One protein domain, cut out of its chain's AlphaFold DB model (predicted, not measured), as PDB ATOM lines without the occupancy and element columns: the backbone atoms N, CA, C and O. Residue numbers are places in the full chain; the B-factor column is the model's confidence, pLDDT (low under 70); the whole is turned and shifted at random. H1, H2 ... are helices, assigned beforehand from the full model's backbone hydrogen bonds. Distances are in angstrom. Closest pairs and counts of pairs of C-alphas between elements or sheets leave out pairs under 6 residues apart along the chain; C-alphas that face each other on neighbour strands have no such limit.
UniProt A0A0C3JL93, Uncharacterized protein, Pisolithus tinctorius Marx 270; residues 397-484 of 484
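Overview. This is residues 397 to 484 of the 484 residues of an uncharacterized protein of Pisolithus tinctorius Marx 270 (UniProt A0A0C3JL93). Four helices run side by side in an elongated bundle, in the order H1, H2, H5, H4 round a ring, with the short helix H3 turned across one end. Two helical hairpins make the ring, H1 with the long H2 and H4 with H5. The printed part has 88 residues with five named helices, H1 to H5 in chain order, and no named strand; the class is all helix. It is compact, with a radius of gyration of the C-alphas of 12.6 A, and spans 39 by 24 by 20 A.

Along the chain. Begin with the longest helix, H2, residues 415 to 434. Find C-alpha 415 at (3.558, -14.375, 5.682); from there H2 runs 28.6 A to C-alpha 434 at (-20.289, -2.693, 16.208). Before it in the chain, H1 covers residues 400 to 408, 12.2 A. After it come H3, residues 442 to 449, 11.1 A, and H4, residues 452 to 460, 12.0 A. Look last for H5, residues 468 to 480, which runs 18.8 A and ends at C-alpha 480, (-21.373, -15.917, 10.346).

Arrangement. Start from H2, which with residues 421 to 425 alone touches H1. Look at the C-alphas of Leu 407 and Lys 421, the closest of this hairpin at 5.8 A; the two helices run opposite ways at a shallow tilt of 23 degrees. With residues 419 to 426 alone, H2 also touches residues 470 to 474 of H5, the same way at a shallow tilt of 11 degrees; the closest C-alphas, of Tyr 422 and Tyr 470, are 6.7 A apart. H5 and H4 form the other hairpin and touch at the C-alphas of Lys 454 and Leu 475, 6.4 A apart, running opposite ways at a shallow tilt of 7 degrees. H4 touches H1, the same way at a shallow tilt of 31 degrees, with the C-alphas of Glu 408 and Ala 460 the closest at 5.3 A. H1 and H5 are apart, while H2 and H4 are close but not clearly touching. H3 only just touches H1, with 3 pairs of C-alphas within 8 A, the closest being those of Cys 400 and Trp 444 at 5.6 A; their lines stand at a steep tilt of 52 degrees. H3 is about perpendicular to H4, at 81 degrees, and close but not clearly touching it. In H1, H2, H3 and H4 every O i to N i+4 pair is within hydrogen-bond range; in H5, 7 of 9 are.

Size, cuts and confidence. The two C-alphas farthest apart are those of Asp 438 and Gly 465, 39.8 A; you will find Asp 438 between H2 and H3, and Gly 465 between H4 and H5. The printed part has no cut and no long link; the link from H3 to H4, 2 residues, is tight. It ends at Ser 484, the chain's last residue. The mean pLDDT of the printed part is 92.1, and residues 483 to 484 are under 70.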
ATOM      1  N   GLY A 397     -11.230   7.341   8.345       81.88
ATOM      2  CA  GLY A 397     -12.066   6.155   8.195       81.88
ATOM      3  C   GLY A 397     -11.751   5.456   6.874       81.88
ATOM      4  O   GLY A 397     -11.761   6.085   5.817       81.88
ATOM      5  N   ALA A 398     -11.452   4.162   6.939       88.00
ATOM      6  CA  ALA A 398     -11.247   3.336   5.760       88.00
ATOM      7  C   ALA A 398     -12.569   3.135   5.013       88.00
ATOM      8  O   ALA A 398     -13.571   2.807   5.646       88.00
ATOM      9  N   SER A 399     -12.563   3.262   3.685       94.44
ATOM     10  CA  SER A 399     -13.695   2.818   2.869       94.44
ATOM     11  C   SER A 399     -13.591   1.320   2.561       94.44
ATOM     12  O   SER A 399     -12.491   0.765   2.451       94.44
ATOM     13  N   CYS A 400     -14.731   0.655   2.353       95.69
ATOM     14  CA  CYS A 400     -14.764  -0.755   1.964       95.69
ATOM     15  C   CYS A 400     -14.007  -1.005   0.650       95.69
ATOM     16  O   CYS A 400     -13.331  -2.025   0.513       95.69
ATOM     17  N   ASN A 401     -14.062  -0.061  -0.296       95.62
ATOM     18  CA  ASN A 401     -13.359  -0.181  -1.573       95.62
ATOM     19  C   ASN A 401     -11.837  -0.137  -1.405       95.62
ATOM     20  O   ASN A 401     -11.151  -0.960  -2.010       95.62
ATOM     21  N   ASP A 402     -11.313   0.755  -0.559       94.56
ATOM     22  CA  ASP A 402      -9.871   0.825  -0.285       94.56
ATOM     23  C   ASP A 402      -9.389  -0.454   0.402       94.56
ATOM     24  O   ASP A 402      -8.346  -1.010   0.061       94.56
ATOM     25  N   MET A 403     -10.183  -0.958   1.352       96.25
ATOM     26  CA  MET A 403      -9.909  -2.213   2.046       96.25
ATOM     27  C   MET A 403      -9.872  -3.399   1.070       96.25
ATOM     28  O   MET A 403      -8.907  -4.162   1.084       96.25
ATOM     29  N   LEU A 404     -10.858  -3.524   0.174       95.94
ATOM     30  CA  LEU A 404     -10.875  -4.581  -0.842       95.94
ATOM     31  C   LEU A 404      -9.707  -4.468  -1.822       95.94
ATOM     32  O   LEU A 404      -9.086  -5.483  -2.127       95.94
ATOM     33  N   ALA A 405      -9.372  -3.258  -2.278       95.50
ATOM     34  CA  ALA A 405      -8.239  -3.041  -3.174       95.50
ATOM     35  C   ALA A 405      -6.916  -3.496  -2.531       95.50
ATOM     36  O   ALA A 405      -6.093  -4.145  -3.177       95.50
ATOM     37  N   LEU A 406      -6.734  -3.219  -1.236       95.12
ATOM     38  CA  LEU A 406      -5.569  -3.676  -0.481       95.12
ATOM     39  C   LEU A 406      -5.561  -5.195  -0.275       95.12
ATOM     40  O   LEU A 406      -4.498  -5.811  -0.376       95.12
ATOM     41  N   LEU A 407      -6.715  -5.821  -0.030       95.19
ATOM     42  CA  LEU A 407      -6.813  -7.282   0.057       95.19
ATOM     43  C   LEU A 407      -6.450  -7.957  -1.271       95.19
ATOM     44  O   LEU A 407      -5.649  -8.894  -1.282       95.19
ATOM     45  N   GLU A 408      -7.007  -7.466  -2.379       94.69
ATOM     46  CA  GLU A 408      -6.854  -8.040  -3.722       94.69
ATOM     47  C   GLU A 408      -5.472  -7.778  -4.349       94.69
ATOM     48  O   GLU A 408      -5.124  -8.422  -5.339       94.69
ATOM     49  N   SER A 409      -4.659  -6.885  -3.770       93.06
ATOM     50  CA  SER A 409      -3.290  -6.625  -4.236       93.06
ATOM     51  C   SER A 409      -2.440  -7.908  -4.248       93.06
ATOM     52  O   SER A 409      -2.297  -8.588  -3.231       93.06
ATOM     53  N   GLN A 410      -1.871  -8.272  -5.400       84.12
ATOM     54  CA  GLN A 410      -1.095  -9.516  -5.556       84.12
ATOM     55  C   GLN A 410       0.375  -9.384  -5.134       84.12
ATOM     56  O   GLN A 410       1.096 -10.377  -5.104       84.12
ATOM     57  N   ASP A 411       0.810  -8.183  -4.754       80.44
ATOM     58  CA  ASP A 411       2.220  -7.850  -4.514       80.44
ATOM     59  C   ASP A 411       2.821  -8.521  -3.262       80.44
ATOM     60  O   ASP A 411       4.003  -8.351  -2.964       80.44
ATOM     61  N   PHE A 412       2.024  -9.291  -2.513       75.69
ATOM     62  CA  PHE A 412       2.359  -9.742  -1.169       75.69
ATOM     63  C   PHE A 412       2.127 -11.243  -0.975       75.69
ATOM     64  O   PHE A 412       1.017 -11.673  -0.660       75.69
ATOM     65  N   VAL A 413       3.194 -12.030  -1.126       81.06
ATOM     66  CA  VAL A 413       3.188 -13.485  -0.860       81.06
ATOM     67  C   VAL A 413       3.808 -13.818   0.504       81.06
ATOM     68  O   VAL A 413       3.665 -14.930   1.002       81.06
ATOM     69  N   GLU A 414       4.479 -12.858   1.142       88.06
ATOM     70  CA  GLU A 414       5.135 -13.066   2.433       88.06
ATOM     71  C   GLU A 414       4.121 -13.197   3.578       88.06
ATOM     72  O   GLU A 414       3.131 -12.457   3.643       88.06
ATOM     73  N   LEU A 415       4.409 -14.099   4.524       87.50
ATOM     74  CA  LEU A 415       3.558 -14.375   5.682       87.50
ATOM     75  C   LEU A 415       3.128 -13.104   6.442       87.50
ATOM     76  O   LEU A 415       1.924 -12.945   6.646       87.50
ATOM     77  N   PRO A 416       4.016 -12.138   6.774       88.31
ATOM     78  CA  PRO A 416       3.611 -10.928   7.492       88.31
ATOM     79  C   PRO A 416       2.543 -10.112   6.756       88.31
ATOM     80  O   PRO A 416       1.644  -9.543   7.377       88.31
ATOM     81  N   ALA A 417       2.599 -10.069   5.427       90.50
ATOM     82  CA  ALA A 417       1.631  -9.326   4.641       90.50
ATOM     83  C   ALA A 417       0.290 -10.069   4.520       90.50
ATOM     84  O   ALA A 417      -0.762  -9.438   4.635       90.50
ATOM     85  N   ILE A 418       0.309 -11.403   4.385       92.00
ATOM     86  CA  ILE A 418      -0.897 -12.249   4.463       92.00
ATOM     87  C   ILE A 418      -1.597 -12.034   5.808       92.00
ATOM     88  O   ILE A 418      -2.807 -11.804   5.877       92.00
ATOM     89  N   THR A 419      -0.826 -12.031   6.886       91.31
ATOM     90  CA  THR A 419      -1.325 -11.756   8.224       91.31
ATOM     91  C   THR A 419      -1.922 -10.349   8.346       91.31
ATOM     92  O   THR A 419      -3.001 -10.191   8.914       91.31
ATOM     93  N   MET A 420      -1.275  -9.317   7.796       92.56
ATOM     94  CA  MET A 420      -1.813  -7.949   7.821       92.56
ATOM     95  C   MET A 420      -3.118  -7.826   7.032       92.56
ATOM     96  O   MET A 420      -4.024  -7.122   7.472       92.56
ATOM     97  N   LYS A 421      -3.265  -8.550   5.916       94.75
ATOM     98  CA  LYS A 421      -4.545  -8.663   5.198       94.75
ATOM     99  C   LYS A 421      -5.622  -9.327   6.058       94.75
ATOM    100  O   LYS A 421      -6.752  -8.846   6.099       94.75
ATOM    101  N   TYR A 422      -5.274 -10.399   6.774       94.81
ATOM    102  CA  TYR A 422      -6.196 -11.068   7.695       94.81
ATOM    103  C   TYR A 422      -6.667 -10.116   8.803       94.81
ATOM    104  O   TYR A 422      -7.870  -9.952   9.003       94.81
ATOM    105  N   VAL A 423      -5.731  -9.437   9.475       94.44
ATOM    106  CA  VAL A 423      -6.040  -8.464  10.533       94.44
ATOM    107  C   VAL A 423      -6.901  -7.325   9.992       94.44
ATOM    108  O   VAL A 423      -7.895  -6.985  10.629       94.44
ATOM    109  N   LEU A 424      -6.564  -6.772   8.820       95.62
ATOM    110  CA  LEU A 424      -7.338  -5.711   8.171       95.62
ATOM    111  C   LEU A 424      -8.803  -6.118   8.005       95.62
ATOM    112  O   LEU A 424      -9.693  -5.386   8.431       95.62
ATOM    113  N   LEU A 425      -9.048  -7.290   7.413       96.25
ATOM    114  CA  LEU A 425     -10.401  -7.754   7.137       96.25
ATOM    115  C   LEU A 425     -11.183  -8.044   8.424       96.25
ATOM    116  O   LEU A 425     -12.328  -7.615   8.552       96.25
ATOM    117  N   VAL A 426     -10.569  -8.731   9.393       95.69
ATOM    118  CA  VAL A 426     -11.221  -9.038  10.676       95.69
ATOM    119  C   VAL A 426     -11.545  -7.759  11.444       95.69
ATOM    120  O   VAL A 426     -12.663  -7.612  11.935       95.69
ATOM    121  N   ALA A 427     -10.600  -6.820  11.534       96.19
ATOM    122  CA  ALA A 427     -10.812  -5.562  12.238       96.19
ATOM    123  C   ALA A 427     -11.902  -4.718  11.565       96.19
ATOM    124  O   ALA A 427     -12.791  -4.214  12.252       96.19
ATOM    125  N   TYR A 428     -11.885  -4.632  10.230       96.56
ATOM    126  CA  TYR A 428     -12.903  -3.916   9.465       96.56
ATOM    127  C   TYR A 428     -14.295  -4.526   9.650       96.56
ATOM    128  O   TYR A 428     -15.249  -3.814   9.949       96.56
ATOM    129  N   ALA A 429     -14.421  -5.850   9.550       95.62
ATOM    130  CA  ALA A 429     -15.699  -6.526   9.756       95.62
ATOM    131  C   ALA A 429     -16.242  -6.323  11.181       95.62
ATOM    132  O   ALA A 429     -17.439  -6.093  11.361       95.62
ATOM    133  N   LEU A 430     -15.368  -6.351  12.195       95.62
ATOM    134  CA  LEU A 430     -15.754  -6.070  13.579       95.62
ATOM    135  C   LEU A 430     -16.225  -4.623  13.761       95.62
ATOM    136  O   LEU A 430     -17.246  -4.421  14.417       95.62
ATOM    137  N   ILE A 431     -15.552  -3.645  13.146       95.75
ATOM    138  CA  ILE A 431     -16.004  -2.243  13.116       95.75
ATOM    139  C   ILE A 431     -17.426  -2.167  12.567       95.75
ATOM    140  O   ILE A 431     -18.306  -1.622  13.230       95.75
ATOM    141  N   GLN A 432     -17.677  -2.773  11.406       95.75
ATOM    142  CA  GLN A 432     -19.001  -2.749  10.780       95.75
ATOM    143  C   GLN A 432     -20.063  -3.427  11.660       95.75
ATOM    144  O   GLN A 432     -21.175  -2.925  11.759       95.75
ATOM    145  N   SER A 433     -19.713  -4.505  12.373       94.06
ATOM    146  CA  SER A 433     -20.640  -5.195  13.289       94.06
ATOM    147  C   SER A 433     -20.980  -4.420  14.568       94.06
ATOM    148  O   SER A 433     -22.027  -4.653  15.164       94.06
ATOM    149  N   GLN A 434     -20.090  -3.525  15.013       94.75
ATOM    150  CA  GLN A 434     -20.289  -2.693  16.208       94.75
ATOM    151  C   GLN A 434     -20.913  -1.331  15.875       94.75
ATOM    152  O   GLN A 434     -21.323  -0.599  16.777       94.75
ATOM    153  N   THR A 435     -20.960  -0.979  14.592       94.19
ATOM    154  CA  THR A 435     -21.470   0.300  14.106       94.19
ATOM    155  C   THR A 435     -22.997   0.272  14.044       94.19
ATOM    156  O   THR A 435     -23.605  -0.756  13.743       94.19
ATOM    157  N   ALA A 436     -23.639   1.402  14.351       94.25
ATOM    158  CA  ALA A 436     -25.091   1.515  14.263       94.25
ATOM    159  C   ALA A 436     -25.568   1.271  12.812       94.25
ATOM    160  O   ALA A 436     -24.851   1.640  11.880       94.25
ATOM    161  N   PRO A 437     -26.754   0.673  12.581       93.00
ATOM    162  CA  PRO A 437     -27.187   0.257  11.240       93.00
ATOM    163  C   PRO A 437     -27.205   1.364  10.175       93.00
ATOM    164  O   PRO A 437     -27.058   1.070   8.991       93.00
ATOM    165  N   ASP A 438     -27.385   2.617  10.594       94.25
ATOM    166  CA  ASP A 438     -27.387   3.833   9.772       94.25
ATOM    167  C   ASP A 438     -25.981   4.335   9.400       94.25
ATOM    168  O   ASP A 438     -25.834   5.105   8.455       94.25
ATOM    169  N   GLN A 439     -24.954   3.887  10.123       93.50
ATOM    170  CA  GLN A 439     -23.554   4.275   9.938       93.50
ATOM    171  C   GLN A 439     -22.703   3.175   9.283       93.50
ATOM    172  O   GLN A 439     -21.527   3.403   9.000       93.50
ATOM    173  N   ILE A 440     -23.276   1.989   9.047       93.81
ATOM    174  CA  ILE A 440     -22.603   0.900   8.328       93.81
ATOM    175  C   ILE A 440     -22.244   1.381   6.920       93.81
ATOM    176  O   ILE A 440     -23.069   1.978   6.225       93.81
ATOM    177  N   ASP A 441     -21.024   1.075   6.481       94.50
ATOM    178  CA  ASP A 441     -20.572   1.402   5.132       94.50
ATOM    179  C   ASP A 441     -21.498   0.723   4.097       94.50
ATOM    180  O   ASP A 441     -21.588  -0.512   4.069       94.50
ATOM    181  N   PRO A 442     -22.183   1.482   3.221       93.88
ATOM    182  CA  PRO A 442     -23.075   0.902   2.221       93.88
ATOM    183  C   PRO A 442     -22.342  -0.056   1.271       93.88
ATOM    184  O   PRO A 442     -22.917  -1.057   0.841       93.88
ATOM    185  N   GLY A 443     -21.061   0.204   0.986       95.19
ATOM    186  CA  GLY A 443     -20.221  -0.676   0.182       95.19
ATOM    187  C   GLY A 443     -19.974  -2.024   0.855       95.19
ATOM    188  O   GLY A 443     -19.934  -3.046   0.177       95.19
ATOM    189  N   TRP A 444     -19.886  -2.060   2.188       95.12
ATOM    190  CA  TRP A 444     -19.706  -3.307   2.931       95.12
ATOM    191  C   TRP A 444     -20.915  -4.240   2.791       95.12
ATOM    192  O   TRP A 444     -20.740  -5.434   2.538       95.12
ATOM    193  N   LYS A 445     -22.137  -3.697   2.869       92.69
ATOM    194  CA  LYS A 445     -23.373  -4.479   2.687       92.69
ATOM    195  C   LYS A 445     -23.471  -5.087   1.287       92.69
ATOM    196  O   LYS A 445     -23.760  -6.278   1.151       92.69
ATOM    197  N   ASP A 446     -23.187  -4.292   0.255       94.50
ATOM    198  CA  ASP A 446     -23.173  -4.772  -1.132       94.50
ATOM    199  C   ASP A 446     -22.182  -5.934  -1.299       94.50
ATOM    200  O   ASP A 446     -22.551  -7.018  -1.751       94.50
ATOM    201  N   VAL A 447     -20.950  -5.742  -0.821       95.19
ATOM    202  CA  VAL A 447     -19.837  -6.700  -0.909       95.19
ATOM    203  C   VAL A 447     -20.114  -8.030  -0.200       95.19
ATOM    204  O   VAL A 447     -19.644  -9.081  -0.657       95.19
ATOM    205  N   GLN A 448     -20.873  -8.009   0.898       92.88
ATOM    206  CA  GLN A 448     -21.335  -9.225   1.567       92.88
ATOM    207  C   GLN A 448     -22.413  -9.942   0.743       92.88
ATOM    208  O   GLN A 448     -22.321 -11.151   0.528       92.88
ATOM    209  N   SER A 449     -23.402  -9.201   0.238       93.50
ATOM    210  CA  SER A 449     -24.560  -9.766  -0.467       93.50
ATOM    211  C   SER A 449     -24.222 -10.385  -1.829       93.50
ATOM    212  O   SER A 449     -24.776 -11.417  -2.203       93.50
ATOM    213  N   ASN A 450     -23.275  -9.799  -2.565       95.00
ATOM    214  CA  ASN A 450     -22.928 -10.214  -3.928       95.00
ATOM    215  C   ASN A 450     -21.811 -11.280  -3.987       95.00
ATOM    216  O   ASN A 450     -21.360 -11.662  -5.071       95.00
ATOM    217  N   GLY A 451     -21.332 -11.755  -2.830       94.44
ATOM    218  CA  GLY A 451     -20.257 -12.744  -2.725       94.44
ATOM    219  C   GLY A 451     -18.871 -12.228  -3.135       94.44
ATOM    220  O   GLY A 451     -17.922 -13.018  -3.201       94.44
ATOM    221  N   ARG A 452     -18.715 -10.919  -3.392       96.19
ATOM    222  CA  ARG A 452     -17.426 -10.303  -3.739       96.19
ATOM    223  C   ARG A 452     -16.418 -10.479  -2.615       96.19
ATOM    224  O   ARG A 452     -15.261 -10.754  -2.909       96.19
ATOM    225  N   LEU A 453     -16.854 -10.427  -1.353       95.94
ATOM    226  CA  LEU A 453     -15.960 -10.652  -0.217       95.94
ATOM    227  C   LEU A 453     -15.305 -12.036  -0.249       95.94
ATOM    228  O   LEU A 453     -14.087 -12.150  -0.152       95.94
ATOM    229  N   LYS A 454     -16.103 -13.093  -0.456       96.31
ATOM    230  CA  LYS A 454     -15.595 -14.471  -0.562       96.31
ATOM    231  C   LYS A 454     -14.616 -14.615  -1.725       96.31
ATOM    232  O   LYS A 454     -13.605 -15.302  -1.600       96.31
ATOM    233  N   ARG A 455     -14.892 -13.950  -2.853       96.88
ATOM    234  CA  ARG A 455     -13.981 -13.919  -4.006       96.88
ATOM    235  C   ARG A 455     -12.669 -13.210  -3.669       96.88
ATOM    236  O   ARG A 455     -11.616 -13.762  -3.962       96.88
ATOM    237  N   ALA A 456     -12.727 -12.052  -3.013       96.44
ATOM    238  CA  ALA A 456     -11.543 -11.322  -2.570       96.44
ATOM    239  C   ALA A 456     -10.693 -12.169  -1.608       96.44
ATOM    240  O   ALA A 456      -9.485 -12.261  -1.793       96.44
ATOM    241  N   VAL A 457     -11.312 -12.877  -0.653       96.56
ATOM    242  CA  VAL A 457     -10.616 -13.815   0.250       96.56
ATOM    243  C   VAL A 457      -9.958 -14.962  -0.525       96.56
ATOM    244  O   VAL A 457      -8.798 -15.280  -0.287       96.56
ATOM    245  N   ASN A 458     -10.657 -15.566  -1.488       95.94
ATOM    246  CA  ASN A 458     -10.083 -16.631  -2.316       95.94
ATOM    247  C   ASN A 458      -8.904 -16.159  -3.177       95.94
ATOM    248  O   ASN A 458      -7.992 -16.937  -3.427       95.94
ATOM    249  N   ASN A 459      -8.926 -14.902  -3.620       94.88
ATOM    250  CA  ASN A 459      -7.854 -14.324  -4.426       94.88
ATOM    251  C   ASN A 459      -6.660 -13.876  -3.570       94.88
ATOM    252  O   ASN A 459      -5.520 -13.966  -4.014       94.88
ATOM    253  N   ALA A 460      -6.920 -13.363  -2.365       94.62
ATOM    254  CA  ALA A 460      -5.908 -12.772  -1.497       94.62
ATOM    255  C   ALA A 460      -5.104 -13.805  -0.694       94.62
ATOM    256  O   ALA A 460      -3.968 -13.517  -0.319       94.62
ATOM    257  N   PHE A 461      -5.687 -14.976  -0.412       95.12
ATOM    258  CA  PHE A 461      -5.081 -16.009   0.429       95.12
ATOM    259  C   PHE A 461      -4.872 -17.312  -0.360       95.12
ATOM    260  O   PHE A 461      -5.809 -17.793  -1.002       95.12
ATOM    261  N   PRO A 462      -3.672 -17.918  -0.310       92.69
ATOM    262  CA  PRO A 462      -3.346 -19.089  -1.116       92.69
ATOM    263  C   PRO A 462      -4.142 -20.334  -0.703       92.69
ATOM    264  O   PRO A 462      -4.517 -20.522   0.454       92.69
ATOM    265  N   GLU A 463      -4.357 -21.243  -1.659       92.81
ATOM    266  CA  GLU A 463      -5.060 -22.514  -1.416       92.81
ATOM    267  C   GLU A 463      -4.216 -23.561  -0.678       92.81
ATOM    268  O   GLU A 463      -4.730 -24.601  -0.273       92.81
ATOM    269  N   LYS A 464      -2.910 -23.322  -0.552       92.56
ATOM    270  CA  LYS A 464      -1.934 -24.221   0.070       92.56
ATOM    271  C   LYS A 464      -0.889 -23.394   0.823       92.56
ATOM    272  O   LYS A 464      -0.623 -22.256   0.445       92.56
ATOM    273  N   GLY A 465      -0.267 -23.985   1.842       91.50
ATOM    274  CA  GLY A 465       0.781 -23.342   2.644       91.50
ATOM    275  C   GLY A 465       0.239 -22.503   3.803       91.50
ATOM    276  O   GLY A 465      -0.906 -22.670   4.218       91.50
ATOM    277  N   GLU A 466       1.071 -21.597   4.317       84.19
ATOM    278  CA  GLU A 466       0.839 -20.849   5.568       84.19
ATOM    279  C   GLU A 466      -0.392 -19.917   5.522       84.19
ATOM    280  O   GLU A 466      -0.935 -19.540   6.554       84.19
ATOM    281  N   GLY A 467      -0.901 -19.587   4.329       88.94
ATOM    282  CA  GLY A 467      -2.114 -18.779   4.154       88.94
ATOM    283  C   GLY A 467      -3.442 -19.547   4.212       88.94
ATOM    284  O   GLY A 467      -4.504 -18.921   4.281       88.94
ATOM    285  N   LEU A 468      -3.410 -20.885   4.183       94.44
ATOM    286  CA  LEU A 468      -4.614 -21.719   4.087       94.44
ATOM    287  C   LEU A 468      -5.508 -21.601   5.330       94.44
ATOM    288  O   LEU A 468      -6.730 -21.509   5.204       94.44
ATOM    289  N   GLU A 469      -4.917 -21.571   6.525       93.38
ATOM    290  CA  GLU A 469      -5.662 -21.483   7.790       93.38
ATOM    291  C   GLU A 469      -6.409 -20.150   7.919       93.38
ATOM    292  O   GLU A 469      -7.583 -20.116   8.311       93.38
ATOM    293  N   TYR A 470      -5.766 -19.053   7.505       93.50
ATOM    294  CA  TYR A 470      -6.392 -17.734   7.430       93.50
ATOM    295  C   TYR A 470      -7.554 -17.726   6.436       93.50
ATOM    296  O   TYR A 470      -8.640 -17.257   6.776       93.50
ATOM    297  N   ARG A 471      -7.364 -18.297   5.235       95.75
ATOM    298  CA  ARG A 471      -8.424 -18.409   4.219       95.75
ATOM    299  C   ARG A 471      -9.635 -19.166   4.754       95.75
ATOM    300  O   ARG A 471     -10.754 -18.667   4.658       95.75
ATOM    301  N   ALA A 472      -9.420 -20.357   5.314       95.62
ATOM    302  CA  ALA A 472     -10.492 -21.212   5.814       95.62
ATOM    303  C   ALA A 472     -11.290 -20.516   6.927       95.62
ATOM    304  O   ALA A 472     -12.521 -20.510   6.903       95.62
ATOM    305  N   THR A 473     -10.582 -19.859   7.849       95.19
ATOM    306  CA  THR A 473     -11.189 -19.111   8.954       95.19
ATOM    307  C   THR A 473     -12.002 -17.921   8.438       95.19
ATOM    308  O   THR A 473     -13.144 -17.738   8.850       95.19
ATOM    309  N   LEU A 474     -11.461 -17.133   7.503       95.69
ATOM    310  CA  LEU A 474     -12.164 -15.989   6.918       95.69
ATOM    311  C   LEU A 474     -13.411 -16.405   6.138       95.69
ATOM    312  O   LEU A 474     -14.438 -15.740   6.251       95.69
ATOM    313  N   LEU A 475     -13.355 -17.501   5.376       95.88
ATOM    314  CA  LEU A 475     -14.525 -18.015   4.662       95.88
ATOM    315  C   LEU A 475     -15.622 -18.469   5.632       95.88
ATOM    316  O   LEU A 475     -16.779 -18.120   5.418       95.88
ATOM    317  N   ALA A 476     -15.261 -19.156   6.720       94.88
ATOM    318  CA  ALA A 476     -16.214 -19.529   7.764       94.88
ATOM    319  C   ALA A 476     -16.819 -18.292   8.455       94.88
ATOM    320  O   ALA A 476     -18.020 -18.246   8.704       94.88
ATOM    321  N   MET A 477     -16.015 -17.257   8.721       93.44
ATOM    322  CA  MET A 477     -16.499 -15.994   9.296       93.44
ATOM    323  C   MET A 477     -17.424 -15.222   8.349       93.44
ATOM    324  O   MET A 477     -18.386 -14.620   8.818       93.44
ATOM    325  N   CYS A 478     -17.182 -15.272   7.032       92.31
ATOM    326  CA  CYS A 478     -18.050 -14.634   6.038       92.31
ATOM    327  C   CYS A 478     -19.497 -15.139   6.111       92.31
ATOM    328  O   CYS A 478     -20.409 -14.375   5.815       92.31
ATOM    329  N   ASP A 479     -19.701 -16.399   6.501       88.44
ATOM    330  CA  ASP A 479     -21.031 -16.997   6.657       88.44
ATOM    331  C   ASP A 479     -21.694 -16.655   8.001       88.44
ATOM    332  O   ASP A 479     -22.911 -16.761   8.135       88.44
ATOM    333  N   LEU A 480     -20.903 -16.243   8.997       88.94
ATOM    334  CA  LEU A 480     -21.373 -15.917  10.346       88.94
ATOM    335  C   LEU A 480     -21.681 -14.431  10.539       88.94
ATOM    336  O   LEU A 480     -22.378 -14.077  11.492       88.94
ATOM    337  N   TRP A 481     -21.158 -13.551   9.683       85.38
ATOM    338  CA  TRP A 481     -21.475 -12.131   9.775       85.38
ATOM    339  C   TRP A 481     -22.939 -11.902   9.387       85.38
ATOM    340  O   TRP A 481     -23.333 -12.249   8.272       85.38
ATOM    341  N   PRO A 482     -23.761 -11.342  10.294       74.50
ATOM    342  CA  PRO A 482     -25.181 -11.181  10.040       74.50
ATOM    343  C   PRO A 482     -25.391 -10.295   8.811       74.50
ATOM    344  O   PRO A 482     -24.868  -9.180   8.742       74.50
ATOM    345  N   LEU A 483     -26.187 -10.788   7.859       67.94
ATOM    346  CA  LEU A 483     -26.752  -9.971   6.787       67.94
ATOM    347  C   LEU A 483     -27.646  -8.927   7.466       67.94
ATOM    348  O   LEU A 483     -28.735  -9.254   7.935       67.94
ATOM    349  N   SER A 484     -27.106  -7.719   7.626       56.44
ATOM    350  CA  SER A 484     -27.673  -6.651   8.460       56.44
ATOM    351  C   SER A 484     -28.606  -5.734   7.688       56.44
ATOM    352  O   SER A 484     -28.164  -5.187   6.644       56.44
TER     353      SER A 484